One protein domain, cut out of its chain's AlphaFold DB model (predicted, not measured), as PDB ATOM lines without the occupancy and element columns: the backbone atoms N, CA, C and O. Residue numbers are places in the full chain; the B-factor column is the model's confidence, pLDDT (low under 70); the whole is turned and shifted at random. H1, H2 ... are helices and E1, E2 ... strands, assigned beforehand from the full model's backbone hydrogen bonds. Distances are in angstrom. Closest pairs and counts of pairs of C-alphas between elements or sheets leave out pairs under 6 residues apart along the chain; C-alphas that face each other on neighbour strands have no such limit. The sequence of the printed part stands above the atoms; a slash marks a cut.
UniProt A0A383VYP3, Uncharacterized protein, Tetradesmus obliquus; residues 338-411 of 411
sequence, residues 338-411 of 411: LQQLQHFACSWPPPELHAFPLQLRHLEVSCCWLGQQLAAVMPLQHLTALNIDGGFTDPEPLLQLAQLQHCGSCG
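Overview. This is residues 338 to 411 of the 411 residues of an uncharacterized protein of Tetradesmus obliquus (UniProt A0A383VYP3). The chain is wound in stacked turns, a short solenoid: strands E1, E3 and E4 lie side by side as a wall along one side, and E2, H1 and H2 follow one another along the other side, each on the way back from a strand. H2 comes last and does not return to the wall, and residues 407 to 411 run on from its end as a tail. The printed part has 74 residues with two named helices and four named strands, in the order E1, E2, E3, H1, E4, H2; the sheet runs E1, E3, E4 and is parallel, and the class is mixed, helices and strands, with under half of the residues in named elements. The whole is compact, with a radius of gyration of the C-alphas of 12.0 A and spans of 35 by 28 by 17 A.

Along the chain. Find C-alpha 343 at (132.511, 132.427, 176.165), where E1 begins; it runs through residues 343 to 346. Next come E2, residues 353 to 355, and E3, residues 362 to 366, which is 13.3 A long from first to last C-alpha. H1 takes residues 371 to 377, beginning at C-alpha 371, (128.465, 113.927, 166.322), and is 10.4 A long. E4 takes residues 385 to 389, 13.1 A long. H2, residues 396 to 406, is 16.4 A long and ends at C-alpha 406, (130.543, 131.254, 155.151).

Arrangement. Begin at the inner strand, E3. It is parallel to edge strand E1 at 2 degrees, with N 344 and O 362 within hydrogen-bond range at 2.9 A. It is parallel to the other edge strand, E4, at 1 degrees, with N 387 and O 363 at 2.8 A. E3, H1 and E4 make a strand-helix-strand unit, two parallel neighbour strands with a helix between, and its crossover is right-handed. E2 pairs with no named strand; its closest C-alpha to H1 is that of Ala 355, 5.7 A from that of Ala 376. H1 and H2 only just touch, with 3 pairs of C-alphas within 8 A, the closest those of Gly 371 and Pro 397 at 6.5 A. They run the same way at a shallow tilt of 19 degrees. H1 and H2 are each only just not on the sheet, with 4 pairs of C-alphas within 10 A. In H1, 0 of 3 O i to N i+4 pairs are within hydrogen-bond range but 4 of 4 O i to N i+3 pairs are; in H2, 5 of 7 O i to N i+4 pairs are.

Size, cuts and confidence. The two C-alphas farthest apart are those of Pro 351 and Gly 411, 36.8 A. The printed part has no cut, and no link is long; that from E3 to H1 is tight. Look for low pLDDT, under 70, at residues 350, 370 and 405 to 411.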
ATOM      1  N   LEU A 338     122.037 130.253 180.881       96.44
ATOM      2  CA  LEU A 338     123.140 131.207 180.901       96.44
ATOM      3  C   LEU A 338     123.015 132.216 179.752       96.44
ATOM      4  O   LEU A 338     123.855 132.293 178.863       96.44
ATOM      5  N   GLN A 339     121.943 133.010 179.765       95.56
ATOM      6  CA  GLN A 339     121.585 133.885 178.641       95.56
ATOM      7  C   GLN A 339     122.648 134.940 178.302       95.56
ATOM      8  O   GLN A 339     122.678 135.396 177.166       95.56
ATOM      9  N   GLN A 340     123.493 135.328 179.264       96.81
ATOM     10  CA  GLN A 340     124.566 136.315 179.072       96.81
ATOM     11  C   GLN A 340     125.927 135.692 178.730       96.81
ATOM     12  O   GLN A 340     126.902 136.429 178.573       96.81
ATOM     13  N   LEU A 341     126.010 134.364 178.612       97.94
ATOM     14  CA  LEU A 341     127.262 133.665 178.346       97.94
ATOM     15  C   LEU A 341     127.728 133.919 176.916       97.94
ATOM     16  O   LEU A 341     127.039 133.603 175.947       97.94
ATOM     17  N   GLN A 342     128.927 134.478 176.802       98.00
ATOM     18  CA  GLN A 342     129.577 134.814 175.540       98.00
ATOM     19  C   GLN A 342     130.753 133.888 175.246       98.00
ATOM     20  O   GLN A 342     131.064 133.676 174.074       98.00
ATOM     21  N   HIS A 343     131.387 133.342 176.284       98.12
ATOM     22  CA  HIS A 343     132.511 132.427 176.165       98.12
ATOM     23  C   HIS A 343     132.271 131.181 177.014       98.12
ATOM     24  O   HIS A 343     132.074 131.266 178.227       98.12
ATOM     25  N   PHE A 344     132.298 130.025 176.364       96.69
ATOM     26  CA  PHE A 344     132.278 128.731 177.021       96.69
ATOM     27  C   PHE A 344     133.505 127.935 176.597       96.69
ATOM     28  O   PHE A 344     133.723 127.747 175.401       96.69
ATOM     29  N   ALA A 345     134.267 127.462 177.578       96.00
ATOM     30  CA  ALA A 345     135.388 126.559 177.375       96.00
ATOM     31  C   ALA A 345     135.185 125.300 178.222       96.00
ATOM     32  O   ALA A 345     134.889 125.399 179.412       96.00
ATOM     33  N   CYS A 346     135.341 124.118 177.633       93.81
ATOM     34  CA  CYS A 346     135.248 122.844 178.337       93.81
ATOM     35  C   CYS A 346     136.334 121.883 177.852       93.81
ATOM     36  O   CYS A 346     136.359 121.541 176.673       93.81
ATOM     37  N   SER A 347     137.222 121.418 178.734       88.50
ATOM     38  CA  SER A 347     138.362 120.565 178.358       88.50
ATOM     39  C   SER A 347     138.208 119.100 178.804       88.50
ATOM     40  O   SER A 347     139.136 118.479 179.328       88.50
ATOM     41  N   TRP A 348     137.012 118.548 178.641       79.94
ATOM     42  CA  TRP A 348     136.618 117.198 179.053       79.94
ATOM     43  C   TRP A 348     135.567 116.687 178.073       79.94
ATOM     44  O   TRP A 348     134.812 117.534 177.604       79.94
ATOM     45  N   PRO A 349     135.469 115.368 177.785       71.12
ATOM     46  CA  PRO A 349     134.406 114.827 176.937       71.12
ATOM     47  C   PRO A 349     133.057 115.209 177.532       71.12
ATOM     48  O   PRO A 349     132.652 114.607 178.532       71.12
ATOM     49  N   PRO A 350     132.402 116.266 177.023       63.62
ATOM     50  CA  PRO A 350     131.425 116.932 177.846       63.62
ATOM     51  C   PRO A 350     130.254 115.972 178.071       63.62
ATOM     52  O   PRO A 350     129.936 115.194 177.159       63.62
ATOM     53  N   PRO A 351     129.606 116.016 179.254       71.12
ATOM     54  CA  PRO A 351     128.222 115.562 179.353       71.12
ATOM     55  C   PRO A 351     127.460 116.033 178.114       71.12
ATOM     56  O   PRO A 351     127.751 117.119 177.610       71.12
ATOM     57  N   GLU A 352     126.543 115.225 177.585       80.12
ATOM     58  CA  GLU A 352     125.820 115.574 176.360       80.12
ATOM     59  C   GLU A 352     125.277 117.012 176.470       80.12
ATOM     60  O   GLU A 352     124.454 117.341 177.330       80.12
ATOM     61  N   LEU A 353     125.842 117.908 175.653       83.38
ATOM     62  CA  LEU A 353     125.534 119.331 175.688       83.38
ATOM     63  C   LEU A 353     124.231 119.514 174.929       83.38
ATOM     64  O   LEU A 353     124.192 119.348 173.713       83.38
ATOM     65  N   HIS A 354     123.155 119.815 175.647       84.94
ATOM     66  CA  HIS A 354     121.823 119.767 175.048       84.94
ATOM     67  C   HIS A 354     121.448 121.067 174.339       84.94
ATOM     68  O   HIS A 354     120.787 121.059 173.300       84.94
ATOM     69  N   ALA A 355     121.834 122.195 174.934       90.56
ATOM     70  CA  ALA A 355     121.504 123.518 174.438       90.56
ATOM     71  C   ALA A 355     122.547 124.534 174.899       90.56
ATOM     72  O   ALA A 355     122.870 124.625 176.084       90.56
ATOM     73  N   PHE A 356     123.026 125.330 173.948       94.12
ATOM     74  CA  PHE A 356     123.846 126.502 174.213       94.12
ATOM     75  C   PHE A 356     122.994 127.775 174.173       94.12
ATOM     76  O   PHE A 356     121.996 127.837 173.445       94.12
ATOM     77  N   PRO A 357     123.379 128.820 174.919       95.56
ATOM     78  CA  PRO A 357     122.733 130.115 174.801       95.56
ATOM     79  C   PRO A 357     123.027 130.725 173.427       95.56
ATOM     80  O   PRO A 357     124.164 130.735 172.966       95.56
ATOM     81  N   LEU A 358     122.005 131.299 172.785       93.88
ATOM     82  CA  LEU A 358     122.120 131.868 171.433       93.88
ATOM     83  C   LEU A 358     123.149 133.009 171.333       93.88
ATOM     84  O   LEU A 358     123.629 133.302 170.244       93.88
ATOM     85  N   GLN A 359     123.484 133.654 172.454       95.25
ATOM     86  CA  GLN A 359     124.445 134.761 172.525       95.25
ATOM     87  C   GLN A 359     125.911 134.303 172.571       95.25
ATOM     88  O   GLN A 359     126.803 135.153 172.604       95.25
ATOM     89  N   LEU A 360     126.167 132.990 172.578       97.25
ATOM     90  CA  LEU A 360     127.514 132.444 172.657       97.25
ATOM     91  C   LEU A 360     128.338 132.850 171.425       97.25
ATOM     92  O   LEU A 360     127.930 132.628 170.286       97.25
ATOM     93  N   ARG A 361     129.507 133.447 171.669       97.06
ATOM     94  CA  ARG A 361     130.428 133.939 170.631       97.06
ATOM     95  C   ARG A 361     131.685 133.091 170.520       97.06
ATOM     96  O   ARG A 361     132.200 132.909 169.422       97.06
ATOM     97  N   HIS A 362     132.167 132.576 171.643       97.56
ATOM     98  CA  HIS A 362     133.372 131.765 171.722       97.56
ATOM     99  C   HIS A 362     133.006 130.420 172.337       97.56
ATOM    100  O   HIS A 362     132.482 130.366 173.453       97.56
ATOM    101  N   LEU A 363     133.262 129.355 171.589       95.38
ATOM    102  CA  LEU A 363     133.049 127.986 172.022       95.38
ATOM    103  C   LEU A 363     134.361 127.220 171.881       95.38
ATOM    104  O   LEU A 363     134.851 127.035 170.769       95.38
ATOM    105  N   GLU A 364     134.904 126.771 173.004       95.31
ATOM    106  CA  GLU A 364     136.043 125.867 173.068       95.31
ATOM    107  C   GLU A 364     135.607 124.558 173.721       95.31
ATOM    108  O   GLU A 364     135.171 124.532 174.868       95.31
ATOM    109  N   VAL A 365     135.694 123.459 172.983       91.94
ATOM    110  CA  VAL A 365     135.373 122.135 173.514       91.94
ATOM    111  C   VAL A 365     136.487 121.178 173.131       91.94
ATOM    112  O   VAL A 365     136.737 120.933 171.952       91.94
ATOM    113  N   SER A 366     137.173 120.640 174.130       90.19
ATOM    114  CA  SER A 366     138.165 119.587 173.942       90.19
ATOM    115  C   SER A 366     137.549 118.219 174.198       90.19
ATOM    116  O   SER A 366     136.628 118.068 174.998       90.19
ATOM    117  N   CYS A 367     138.103 117.200 173.550       82.62
ATOM    118  CA  CYS A 367     137.607 115.833 173.575       82.62
ATOM    119  C   CYS A 367     136.144 115.708 173.098       82.62
ATOM    120  O   CYS A 367     135.350 115.018 173.734       82.62
ATOM    121  N   CYS A 368     135.793 116.279 171.939       78.25
ATOM    122  CA  CYS A 368     134.512 115.998 171.263       78.25
ATOM    123  C   CYS A 368     134.560 114.659 170.509       78.25
ATOM    124  O   CYS A 368     135.328 114.517 169.560       78.25
ATOM    125  N   TRP A 369     133.780 113.665 170.951       75.31
ATOM    126  CA  TRP A 369     133.790 112.300 170.380       75.31
ATOM    127  C   TRP A 369     132.452 111.948 169.710       75.31
ATOM    128  O   TRP A 369     132.350 110.950 169.001       75.31
ATOM    129  N   LEU A 370     131.416 112.765 169.924       68.44
ATOM    130  CA  LEU A 370     130.045 112.479 169.506       68.44
ATOM    131  C   LEU A 370     129.565 113.522 168.497       68.44
ATOM    132  O   LEU A 370     129.508 114.713 168.803       68.44
ATOM    133  N   GLY A 371     129.120 113.067 167.321       77.12
ATOM    134  CA  GLY A 371     128.465 113.927 166.322       77.12
ATOM    135  C   GLY A 371     127.220 114.647 166.863       77.12
ATOM    136  O   GLY A 371     126.862 115.715 166.379       77.12
ATOM    137  N   GLN A 372     126.602 114.124 167.927       78.75
ATOM    138  CA  GLN A 372     125.470 114.758 168.607       78.75
ATOM    139  C   GLN A 372     125.828 116.107 169.249       78.75
ATOM    140  O   GLN A 372     125.009 117.020 169.232       78.75
ATOM    141  N   GLN A 373     127.056 116.282 169.752       81.06
ATOM    142  CA  GLN A 373     127.482 117.554 170.351       81.06
ATOM    143  C   GLN A 373     127.539 118.670 169.303       81.06
ATOM    144  O   GLN A 373     127.232 119.820 169.602       81.06
ATOM    145  N   LEU A 374     127.859 118.324 168.052       85.88
ATOM    146  CA  LEU A 374     127.848 119.278 166.948       85.88
ATOM    147  C   LEU A 374     126.440 119.747 166.593       85.88
ATOM    148  O   LEU A 374     126.266 120.917 166.260       85.88
ATOM    149  N   ALA A 375     125.428 118.890 166.746       87.19
ATOM    150  CA  ALA A 375     124.038 119.286 166.535       87.19
ATOM    151  C   ALA A 375     123.618 120.428 167.479       87.19
ATOM    152  O   ALA A 375     122.874 121.316 167.064       87.19
ATOM    153  N   ALA A 376     124.142 120.460 168.710       89.19
ATOM    154  CA  ALA A 376     123.888 121.546 169.657       89.19
ATOM    155  C   ALA A 376     124.571 122.870 169.265       89.19
ATOM    156  O   ALA A 376     124.107 123.933 169.670       89.19
ATOM    157  N   VAL A 377     125.639 122.826 168.460       91.00
ATOM    158  CA  VAL A 377     126.357 124.016 167.964       91.00
ATOM    159  C   VAL A 377     125.637 124.655 166.773       91.00
ATOM    160  O   VAL A 377     125.688 125.872 166.614       91.00
ATOM    161  N   MET A 378     124.919 123.871 165.964       89.69
ATOM    162  CA  MET A 378     124.251 124.353 164.742       89.69
ATOM    163  C   MET A 378     123.334 125.583 164.924       89.69
ATOM    164  O   MET A 378     123.313 126.433 164.034       89.69
ATOM    165  N   PRO A 379     122.585 125.745 166.034       91.62
ATOM    166  CA  PRO A 379     121.747 126.926 166.260       91.62
ATOM    167  C   PRO A 379     122.521 128.218 166.575       91.62
ATOM    168  O   PRO A 379     121.913 129.290 166.616       91.62
ATOM    169  N   LEU A 380     123.834 128.154 166.830       93.12
ATOM    170  CA  LEU A 380     124.646 129.289 167.275       93.12
ATOM    171  C   LEU A 380     125.052 130.202 166.111       93.12
ATOM    172  O   LEU A 380     126.180 130.181 165.626       93.12
ATOM    173  N   GLN A 381     124.128 131.064 165.692       90.19
ATOM    174  CA  GLN A 381     124.340 132.013 164.588       90.19
ATOM    175  C   GLN A 381     125.327 133.147 164.918       90.19
ATOM    176  O   GLN A 381     125.820 133.818 164.015       90.19
ATOM    177  N   HIS A 382     125.608 133.389 166.202       92.94
ATOM    178  CA  HIS A 382     126.483 134.473 166.666       92.94
ATOM    179  C   HIS A 382     127.911 134.021 166.995       92.94
ATOM    180  O   HIS A 382     128.694 134.807 167.534       92.94
ATOM    181  N   LEU A 383     128.257 132.775 166.676       95.00
ATOM    182  CA  LEU A 383     129.555 132.211 167.003       95.00
ATOM    183  C   LEU A 383     130.665 132.838 166.141       95.00
ATOM    184  O   LEU A 383     130.676 132.697 164.921       95.00
ATOM    185  N   THR A 384     131.612 133.525 166.779       94.69
ATOM    186  CA  THR A 384     132.768 134.170 166.132       94.69
ATOM    187  C   THR A 384     134.038 133.334 166.223       94.69
ATOM    188  O   THR A 384     134.923 133.480 165.385       94.69
ATOM    189  N   ALA A 385     134.143 132.467 167.230       95.19
ATOM    190  CA  ALA A 385     135.267 131.559 167.406       95.19
ATOM    191  C   ALA A 385     134.772 130.173 167.824       95.19
ATOM    192  O   ALA A 385     134.003 130.037 168.777       95.19
ATOM    193  N   LEU A 386     135.251 129.153 167.114       93.56
ATOM    194  CA  LEU A 386     134.996 127.752 167.407       93.56
ATOM    195  C   LEU A 386     136.336 127.024 167.483       93.56
ATOM    196  O   LEU A 386     137.041 126.938 166.478       93.56
ATOM    197  N   ASN A 387     136.674 126.507 168.660       93.56
ATOM    198  CA  ASN A 387     137.799 125.605 168.856       93.56
ATOM    199  C   ASN A 387     137.251 124.240 169.272       93.56
ATOM    200  O   ASN A 387     136.669 124.107 170.348       93.56
ATOM    201  N   ILE A 388     137.410 123.239 168.413       90.81
ATOM    202  CA  ILE A 388     137.061 121.865 168.757       90.81
ATOM    203  C   ILE A 388     138.315 121.017 168.638       90.81
ATOM    204  O   ILE A 388     138.853 120.850 167.545       90.81
ATOM    205  N   ASP A 389     138.743 120.460 169.763       89.25
ATOM    206  CA  ASP A 389     139.791 119.447 169.800       89.25
ATOM    207  C   ASP A 389     139.118 118.080 169.971       89.25
ATOM    208  O   ASP A 389     138.445 117.825 170.968       89.25
ATOM    209  N   GLY A 390     139.199 117.208 168.969       83.81
ATOM    210  CA  GLY A 390     138.465 115.945 168.976       83.81
ATOM    211  C   GLY A 390     138.750 115.069 167.764       83.81
ATOM    212  O   GLY A 390     139.087 115.550 166.683       83.81
ATOM    213  N   GLY A 391     138.619 113.756 167.957       80.19
ATOM    214  CA  GLY A 391     138.698 112.780 166.878       80.19
ATOM    215  C   GLY A 391     137.309 112.517 166.310       80.19
ATOM    216  O   GLY A 391     136.492 111.878 166.969       80.19
ATOM    217  N   PHE A 392     137.047 112.973 165.087       81.75
ATOM    218  CA  PHE A 392     135.812 112.656 164.372       81.75
ATOM    219  C   PHE A 392     136.015 111.404 163.525       81.75
ATOM    220  O   PHE A 392     136.922 111.345 162.695       81.75
ATOM    221  N   THR A 393     135.170 110.396 163.729       86.25
ATOM    222  CA  THR A 393     135.125 109.214 162.858       86.25
ATOM    223  C   THR A 393     134.429 109.514 161.531       86.25
ATOM    224  O   THR A 393     134.788 108.926 160.514       86.25
ATOM    225  N   ASP A 394     133.480 110.451 161.537       86.88
ATOM    226  CA  ASP A 394     132.731 110.914 160.371       86.88
ATOM    227  C   ASP A 394     133.063 112.391 160.068       86.88
ATOM    228  O   ASP A 394     132.924 113.234 160.958       86.88
ATOM    229  N   PRO A 395     133.518 112.737 158.847       86.69
ATOM    230  CA  PRO A 395     133.788 114.119 158.458       86.69
ATOM    231  C   PRO A 395     132.531 114.946 158.140       86.69
ATOM    232  O   PRO A 395     132.640 116.172 158.059       86.69
ATOM    233  N   GLU A 396     131.355 114.340 157.937       88.81
ATOM    234  CA  GLU A 396     130.137 115.068 157.539       88.81
ATOM    235  C   GLU A 396     129.764 116.213 158.505       88.81
ATOM    236  O   GLU A 396     129.536 117.335 158.040       88.81
ATOM    237  N   PRO A 397     129.789 116.023 159.839       85.31
ATOM    238  CA  PRO A 397     129.476 117.094 160.782       85.31
ATOM    239  C   PRO A 397     130.450 118.284 160.718       85.31
ATOM    240  O   PRO A 397     130.050 119.435 160.903       85.31
ATOM    241  N   LEU A 398     131.729 118.037 160.408       86.44
ATOM    242  CA  LEU A 398     132.724 119.100 160.223       86.44
ATOM    243  C   LEU A 398     132.452 119.913 158.954       86.44
ATOM    244  O   LEU A 398     132.626 121.133 158.949       86.44
ATOM    245  N   LEU A 399     131.996 119.256 157.885       88.44
ATOM    246  CA  LEU A 399     131.602 119.939 156.653       88.44
ATOM    247  C   LEU A 399     130.382 120.838 156.883       88.44
ATOM    248  O   LEU A 399     130.355 121.959 156.377       88.44
ATOM    249  N   GLN A 400     129.407 120.385 157.675       87.19
ATOM    250  CA  GLN A 400     128.244 121.197 158.045       87.19
ATOM    251  C   GLN A 400     128.649 122.436 158.861       87.19
ATOM    252  O   GLN A 400     128.184 123.540 158.573       87.19
ATOM    253  N   LEU A 401     129.581 122.296 159.811       85.94
ATOM    254  CA  LEU A 401     130.133 123.435 160.555       85.94
ATOM    255  C   LEU A 401     130.860 124.441 159.655       85.94
ATOM    256  O   LEU A 401     130.679 125.650 159.805       85.94
ATOM    257  N   ALA A 402     131.669 123.967 158.703       85.00
ATOM    258  CA  ALA A 402     132.400 124.843 157.785       85.00
ATOM    259  C   ALA A 402     131.453 125.699 156.923       85.00
ATOM    260  O   ALA A 402     131.773 126.845 156.593       85.00
ATOM    261  N   GLN A 403     130.269 125.177 156.592       84.50
ATOM    262  CA  GLN A 403     129.247 125.912 155.843       84.50
ATOM    263  C   GLN A 403     128.612 127.045 156.665       84.50
ATOM    264  O   GLN A 403     128.259 128.074 156.090       84.50
ATOM    265  N   LEU A 404     128.526 126.918 157.996       74.12
ATOM    266  CA  LEU A 404     127.959 127.966 158.856       74.12
ATOM    267  C   LEU A 404     128.795 129.251 158.854       74.12
ATOM    268  O   LEU A 404     128.233 130.345 158.828       74.12
ATOM    269  N   GLN A 405     130.127 129.142 158.823       65.75
ATOM    270  CA  GLN A 405     131.004 130.321 158.857       65.75
ATOM    271  C   GLN A 405     130.944 131.165 157.574       65.75
ATOM    272  O   GLN A 405     131.170 132.374 157.612       65.75
ATOM    273  N   HIS A 406     130.586 130.560 156.440       62.06
ATOM    274  CA  HIS A 406     130.543 131.254 155.151       62.06
ATOM    275  C   HIS A 406     129.278 132.104 154.956       62.06
ATOM    276  O   HIS A 406     129.279 133.011 154.126       62.06
ATOM    277  N   CYS A 407     128.222 131.884 155.742       55.09
ATOM    278  CA  CYS A 407     126.994 132.680 155.652       55.09
ATOM    279  C   CYS A 407     127.082 134.056 156.344       55.09
ATOM    280  O   CYS A 407     126.182 134.871 156.158       55.09
ATOM    281  N   GLY A 408     128.137 134.342 157.118       53.78
ATOM    282  CA  GLY A 408     128.234 135.560 157.939       53.78
ATOM    283  C   GLY A 408     129.183 136.660 157.444       53.78
ATOM    284  O   GLY A 408     129.207 137.727 158.047       53.78
ATOM    285  N   SER A 409     129.974 136.433 156.384       43.44
ATOM    286  CA  SER A 409     131.053 137.355 155.958       43.44
ATOM    287  C   SER A 409     130.829 138.041 154.597       43.44
ATOM    288  O   SER A 409     131.773 138.519 153.974       43.44
ATOM    289  N   CYS A 410     129.578 138.127 154.137       33.97
ATOM    290  CA  CYS A 410     129.192 138.938 152.977       33.97
ATOM    291  C   CYS A 410     128.292 140.095 153.431       33.97
ATOM    292  O   CYS A 410     127.067 139.971 153.421       33.97
ATOM    293  N   GLY A 411     128.911 141.202 153.841       36.22
ATOM    294  CA  GLY A 411     128.247 142.457 154.195       36.22
ATOM    295  C   GLY A 411     129.227 143.610 154.187       36.22
ATOM    296  O   GLY A 411     130.058 143.644 155.119       36.22
TER     297      GLY A 411